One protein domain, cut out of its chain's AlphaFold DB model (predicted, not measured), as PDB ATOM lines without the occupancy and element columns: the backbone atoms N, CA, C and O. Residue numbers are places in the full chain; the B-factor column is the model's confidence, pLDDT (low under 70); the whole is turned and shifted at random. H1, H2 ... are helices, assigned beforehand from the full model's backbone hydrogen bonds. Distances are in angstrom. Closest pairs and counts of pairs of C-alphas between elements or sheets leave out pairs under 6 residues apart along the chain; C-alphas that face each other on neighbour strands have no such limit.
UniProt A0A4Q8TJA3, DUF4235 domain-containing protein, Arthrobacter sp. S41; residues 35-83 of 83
ATOM      1  N   LYS A  35     113.951 209.964 263.807       91.12
ATOM      2  CA  LYS A  35     112.890 209.816 264.803       91.12
ATOM      3  C   LYS A  35     112.546 208.332 265.014       91.12
ATOM      4  O   LYS A  35     112.729 207.491 264.131       91.12
ATOM      5  N   ALA A  36     112.080 208.019 266.218       91.88
ATOM      6  CA  ALA A  36     111.690 206.668 266.601       91.88
ATOM      7  C   ALA A  36     110.422 206.224 265.849       91.88
ATOM      8  O   ALA A  36     109.443 206.970 265.865       91.88
ATOM      9  N   PRO A  37     110.397 205.019 265.244       91.81
ATOM     10  CA  PRO A  37     109.217 204.480 264.572       91.81
ATOM     11  C   PRO A  37     108.197 203.980 265.605       91.81
ATOM     12  O   PRO A  37     108.008 202.782 265.830       91.81
ATOM     13  N   ARG A  38     107.557 204.925 266.291       89.00
ATOM     14  CA  ARG A  38     106.539 204.667 267.310       89.00
ATOM     15  C   ARG A  38     105.263 204.177 266.646       89.00
ATOM     16  O   ARG A  38     104.776 204.770 265.693       89.00
ATOM     17  N   LYS A  39     104.658 203.124 267.196       86.56
ATOM     18  CA  LYS A  39     103.368 202.620 266.709       86.56
ATOM     19  C   LYS A  39     102.345 203.763 266.613       86.56
ATOM     20  O   LYS A  39     102.082 204.427 267.611       86.56
ATOM     21  N   GLY A  40     101.761 203.941 265.428       86.25
ATOM     22  CA  GLY A  40     100.789 205.001 265.148       86.25
ATOM     23  C   GLY A  40     101.398 206.338 264.714       86.25
ATOM     24  O   GLY A  40     100.645 207.290 264.541       86.25
ATOM     25  N   SER A  41     102.719 206.423 264.539       89.75
ATOM     26  CA  SER A  41     103.388 207.579 263.940       89.75
ATOM     27  C   SER A  41     103.672 207.355 262.449       89.75
ATOM     28  O   SER A  41     103.717 206.216 261.977       89.75
ATOM     29  N   GLU A  42     103.874 208.446 261.712       89.75
ATOM     30  CA  GLU A  42     104.258 208.423 260.292       89.75
ATOM     31  C   GLU A  42     105.573 207.656 260.095       89.75
ATOM     32  O   GLU A  42     105.690 206.795 259.228       89.75
ATOM     33  N   GLU A  43     106.515 207.837 261.020       90.56
ATOM     34  CA  GLU A  43     107.801 207.148 261.006       90.56
ATOM     35  C   GLU A  43     107.665 205.628 261.150       90.56
ATOM     36  O   GLU A  43     108.527 204.896 260.675       90.56
ATOM     37  N   ALA A  44     106.609 205.128 261.801       88.44
ATOM     38  CA  ALA A  44     106.341 203.693 261.850       88.44
ATOM     39  C   ALA A  44     105.693 203.158 260.570       88.44
ATOM     40  O   ALA A  44     105.903 201.991 260.249       88.44
ATOM     41  N   ALA A  45     104.923 203.981 259.853       90.06
ATOM     42  CA  ALA A  45     104.350 203.603 258.562       90.06
ATOM     43  C   ALA A  45     105.433 203.509 257.475       90.06
ATOM     44  O   ALA A  45     105.373 202.631 256.618       90.06
ATOM     45  N   GLU A  46     106.442 204.377 257.551       91.31
ATOM     46  CA  GLU A  46     107.558 204.430 256.600       91.31
ATOM     47  C   GLU A  46     108.760 203.563 257.009       91.31
ATOM     48  O   GLU A  46     109.671 203.327 256.210       91.31
ATOM     49  N   ALA A  47     108.796 203.071 258.252       90.75
ATOM     50  CA  ALA A  47     109.919 202.286 258.745       90.75
ATOM     51  C   ALA A  47     110.071 200.960 257.996       90.75
ATOM     52  O   ALA A  47     109.173 200.120 257.945       90.75
ATOM     53  N   SER A  48     111.291 200.707 257.525       93.75
ATOM     54  CA  SER A  48     111.664 199.379 257.041       93.75
ATOM     55  C   SER A  48     111.591 198.332 258.162       93.75
ATOM     56  O   SER A  48     111.792 198.641 259.340       93.75
ATOM     57  N   PHE A  49     111.417 197.057 257.797       93.00
ATOM     58  CA  PHE A  49     111.427 195.942 258.755       93.00
ATOM     59  C   PHE A  49     112.668 195.950 259.663       93.00
ATOM     60  O   PHE A  49     112.564 195.747 260.870       93.00
ATOM     61  N   ARG A  50     113.846 196.244 259.096       92.12
ATOM     62  CA  ARG A  50     115.110 196.317 259.848       92.12
ATOM     63  C   ARG A  50     115.085 197.433 260.891       92.12
ATOM     64  O   ARG A  50     115.541 197.226 262.012       92.12
ATOM     65  N   GLN A  51     114.539 198.593 260.535       91.75
ATOM     66  CA  GLN A  51     114.434 199.743 261.432       91.75
ATOM     67  C   GLN A  51     113.413 199.497 262.546       91.75
ATOM     68  O   GLN A  51     113.707 199.766 263.708       91.75
ATOM     69  N   ALA A  52     112.251 198.927 262.216       92.50
ATOM     70  CA  ALA A  52     111.232 198.561 263.196       92.50
ATOM     71  C   ALA A  52     111.741 197.492 264.182       92.50
ATOM     72  O   ALA A  52     111.587 197.643 265.395       92.50
ATOM     73  N   LEU A  53     112.411 196.448 263.679       94.38
ATOM     74  CA  LEU A  53     113.016 195.407 264.512       94.38
ATOM     75  C   LEU A  53     114.128 195.975 265.403       94.38
ATOM     76  O   LEU A  53     114.162 195.696 266.600       94.38
ATOM     77  N   GLY A  54     115.004 196.811 264.839       94.62
ATOM     78  CA  GLY A  54     116.054 197.496 265.591       94.62
ATOM     79  C   GLY A  54     115.483 198.369 266.709       94.62
ATOM     80  O   GLY A  54     115.974 198.320 267.834       94.62
ATOM     81  N   PHE A  55     114.400 199.100 266.436       94.25
ATOM     82  CA  PHE A  55     113.720 199.915 267.438       94.25
ATOM     83  C   PHE A  55     113.082 199.078 268.544       94.25
ATOM     84  O   PHE A  55     113.188 199.441 269.715       94.25
ATOM     85  N   ALA A  56     112.462 197.946 268.208       93.88
ATOM     86  CA  ALA A  56     111.871 197.048 269.195       93.88
ATOM     87  C   ALA A  56     112.931 196.466 270.148       93.88
ATOM     88  O   ALA A  56     112.739 196.490 271.365       93.88
ATOM     89  N   ILE A  57     114.066 196.007 269.609       95.50
ATOM     90  CA  ILE A  57     115.192 195.490 270.404       95.50
ATOM     91  C   ILE A  57     115.805 196.604 271.258       95.50
ATOM     92  O   ILE A  57     116.039 196.429 272.449       95.50
ATOM     93  N   PHE A  58     116.040 197.776 270.671       93.38
ATOM     94  CA  PHE A  58     116.583 198.914 271.405       93.38
ATOM     95  C   PHE A  58     115.670 199.319 272.570       93.38
ATOM     96  O   PHE A  58     116.112 199.475 273.710       93.38
ATOM     97  N   SER A  59     114.370 199.424 272.297       91.94
ATOM     98  CA  SER A  59     113.365 199.789 273.292       91.94
ATOM     99  C   SER A  59     113.266 198.760 274.414       91.94
ATOM    100  O   SER A  59     113.109 199.151 275.569       91.94
ATOM    101  N   SER A  60     113.389 197.461 274.114       93.31
ATOM    102  CA  SER A  60     113.343 196.412 275.139       93.31
ATOM    103  C   SER A  60     114.554 196.467 276.073       93.31
ATOM    104  O   SER A  60     114.386 196.337 277.285       93.31
ATOM    105  N   ILE A  61     115.749 196.756 275.547       95.19
ATOM    106  CA  ILE A  61     116.965 196.935 276.356       95.19
ATOM    107  C   ILE A  61     116.811 198.125 277.310       95.19
ATOM    108  O   ILE A  61     117.087 198.011 278.510       95.19
ATOM    109  N   VAL A  62     116.336 199.268 276.802       92.19
ATOM    110  CA  VAL A  62     116.128 200.468 277.629       92.19
ATOM    111  C   VAL A  62     115.055 200.215 278.687       92.19
ATOM    112  O   VAL A  62     115.262 200.538 279.857       92.19
ATOM    113  N   ALA A  63     113.937 199.590 278.309       91.38
ATOM    114  CA  ALA A  63     112.861 199.255 279.234       91.38
ATOM    115  C   ALA A  63     113.336 198.317 280.355       91.38
ATOM    116  O   ALA A  63     113.099 198.608 281.527       91.38
ATOM    117  N   ALA A  64     114.069 197.250 280.020       94.19
ATOM    118  CA  ALA A  64     114.628 196.325 281.005       94.19
ATOM    119  C   ALA A  64     115.592 197.035 281.969       94.19
ATOM    120  O   ALA A  64     115.545 196.821 283.181       94.19
ATOM    121  N   THR A  65     116.425 197.940 281.448       92.81
ATOM    122  CA  THR A  65     117.340 198.749 282.267       92.81
ATOM    123  C   THR A  65     116.572 199.629 283.254       92.81
ATOM    124  O   THR A  65     116.883 199.639 284.447       92.81
ATOM    125  N   ILE A  66     115.538 200.336 282.785       90.44
ATOM    126  CA  ILE A  66     114.682 201.172 283.637       90.44
ATOM    127  C   ILE A  66     114.000 200.323 284.707       90.44
ATOM    128  O   ILE A  66     113.968 200.734 285.864       90.44
ATOM    129  N   GLN A  67     113.495 199.143 284.350       89.44
ATOM    130  CA  GLN A  67     112.809 198.252 285.279       89.44
ATOM    131  C   GLN A  67     113.735 197.798 286.413       89.44
ATOM    132  O   GLN A  67     113.397 197.972 287.580       89.44
ATOM    133  N   VAL A  68     114.957 197.358 286.094       93.00
ATOM    134  CA  VAL A  68     115.955 196.984 287.110       93.00
ATOM    135  C   VAL A  68     116.291 198.160 288.033       93.00
ATOM    136  O   VAL A  68     116.437 197.984 289.246       93.00
ATOM    137  N   LEU A  69     116.423 199.371 287.488       89.31
ATOM    138  CA  LEU A  69     116.693 200.567 288.289       89.31
ATOM    139  C   LEU A  69     115.499 200.962 289.166       89.31
ATOM    140  O   LEU A  69     115.695 201.323 290.328       89.31
ATOM    141  N   ALA A  70     114.279 200.864 288.641       87.44
ATOM    142  CA  ALA A  70     113.049 201.143 289.371       87.44
ATOM    143  C   ALA A  70     112.841 200.147 290.521       87.44
ATOM    144  O   ALA A  70     112.509 200.568 291.632       87.44
ATOM    145  N   ASP A  71     113.122 198.861 290.303       87.06
ATOM    146  CA  ASP A  71     113.039 197.820 291.330       87.06
ATOM    147  C   ASP A  71     114.065 198.067 292.443       87.06
ATOM    148  O   ASP A  71     113.733 198.074 293.632       87.06
ATOM    149  N   ARG A  72     115.318 198.374 292.073       88.44
ATOM    150  CA  ARG A  72     116.372 198.747 293.034       88.44
ATOM    151  C   ARG A  72     116.008 200.003 293.827       88.44
ATOM    152  O   ARG A  72     116.200 200.040 295.044       88.44
ATOM    153  N   GLY A  73     115.485 201.028 293.152       84.69
ATOM    154  CA  GLY A  73     115.042 202.277 293.768       84.69
ATOM    155  C   GLY A  73     113.899 202.053 294.753       84.69
ATOM    156  O   GLY A  73     113.976 202.495 295.900       84.69
ATOM    157  N   THR A  74     112.889 201.287 294.342       83.06
ATOM    158  CA  THR A  74     111.743 200.915 295.177       83.06
ATOM    159  C   THR A  74     112.196 200.160 296.422       83.06
ATOM    160  O   THR A  74     111.831 200.549 297.529       83.06
ATOM    161  N   ASN A  75     113.069 199.159 296.280       83.94
ATOM    162  CA  ASN A  75     113.585 198.393 297.418       83.94
ATOM    163  C   ASN A  75     114.352 199.270 298.417       83.94
ATOM    164  O   ASN A  75     114.191 199.113 299.627       83.94
ATOM    165  N   LYS A  76     115.140 200.241 297.938       83.94
ATOM    166  CA  LYS A  76     115.861 201.191 298.802       83.94
ATOM    167  C   LYS A  76     114.913 202.111 299.574       83.94
ATOM    168  O   LYS A  76     115.162 202.413 300.740       83.94
ATOM    169  N   VAL A  77     113.839 202.559 298.927       81.75
ATOM    170  CA  VAL A  77     112.800 203.389 299.550       81.75
ATOM    171  C   VAL A  77     112.039 202.577 300.598       81.75
ATOM    172  O   VAL A  77     111.949 203.000 301.747       81.75
ATOM    173  N   VAL A  78     111.579 201.375 300.246       79.81
ATOM    174  CA  VAL A  78     110.896 200.453 301.165       79.81
ATOM    175  C   VAL A  78     111.768 200.136 302.383       79.81
ATOM    176  O   VAL A  78     111.291 200.261 303.505       79.81
ATOM    177  N   ALA A  79     113.055 199.831 302.190       80.69
ATOM    178  CA  ALA A  79     113.989 199.548 303.282       80.69
ATOM    179  C   ALA A  79     114.194 200.738 304.237       80.69
ATOM    180  O   ALA A  79     114.406 200.532 305.429       80.69
ATOM    181  N   ARG A  80     114.110 201.982 303.742       75.75
ATOM    182  CA  ARG A  80     114.158 203.185 304.590       75.75
ATOM    183  C   ARG A  80     112.884 203.401 305.407       75.75
ATOM    184  O   ARG A  80     112.979 203.992 306.471       75.75
ATOM    185  N   PHE A  81     111.730 202.950 304.917       69.94
ATOM    186  CA  PHE A  81     110.437 203.076 305.604       69.94
ATOM    187  C   PHE A  81     110.064 201.859 306.465       69.94
ATOM    188  O   PHE A  81     109.074 201.911 307.187       69.94
ATOM    189  N   SER A  82     110.806 200.755 306.353       62.12
ATOM    190  CA  SER A  82     110.672 199.562 307.203       62.12
ATOM    191  C   SER A  82     111.657 199.534 308.379       62.12
ATOM    192  O   SER A  82     111.660 198.557 309.124       62.12
ATOM    193  N   LYS A  83     112.486 200.570 308.527       52.19
ATOM    194  CA  LYS A  83     113.319 200.828 309.707       52.19
ATOM    195  C   LYS A  83     112.589 201.784 310.639       52.19
ATOM    196  O   LYS A  83     112.759 201.614 311.862       52.19
TER     197      LYS A  83
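AT A GLANCE: This is residues 35 to 83 of the 83 residues of the protein "DUF4235 domain-containing protein" of Arthrobacter sp. S41 (UniProt A0A4Q8TJA3). One long helix, H2, makes the length of a rod, and a small hooked head, residues 35 to 48 with the short helix H1, sits at its first end. Residues 60 to 83, of which 60 to 81 belong to H2, stick out free from this head. The printed part has 49 residues, with two named helices, H1 then H2, and no named strand, and its class is all helix. It is extended, with a radius of gyration of the C-alphas of 16.9 A and spans of 54 by 17 by 12 A.

IN THESE COORDINATES: The printed part begins at Lys 35, C-alpha (112.890, 209.816, 264.803). H1 is residues 42 to 46, beginning at C-alpha 42 (104.258, 208.423, 260.292). H2 is residues 49 to 81, 47.4 A from first to last C-alpha, and ends at C-alpha 81 (110.437, 203.076, 305.604).

HOW THE PARTS SIT: A tight link of 2 residues joins H1 to H2. The two are close but not clearly touching; their closest C-alphas, of Ala 44 and Ala 52, are 7.2 A apart. In H1 and H2 every O i to N i+4 pair is within hydrogen-bond range.

THE WHOLE: The farthest C-alphas, of Glu 46 and Lys 83, are 53.5 A apart. The printed part has no cut. Its mean pLDDT is 88.0; residues 81 to 83 are under 70.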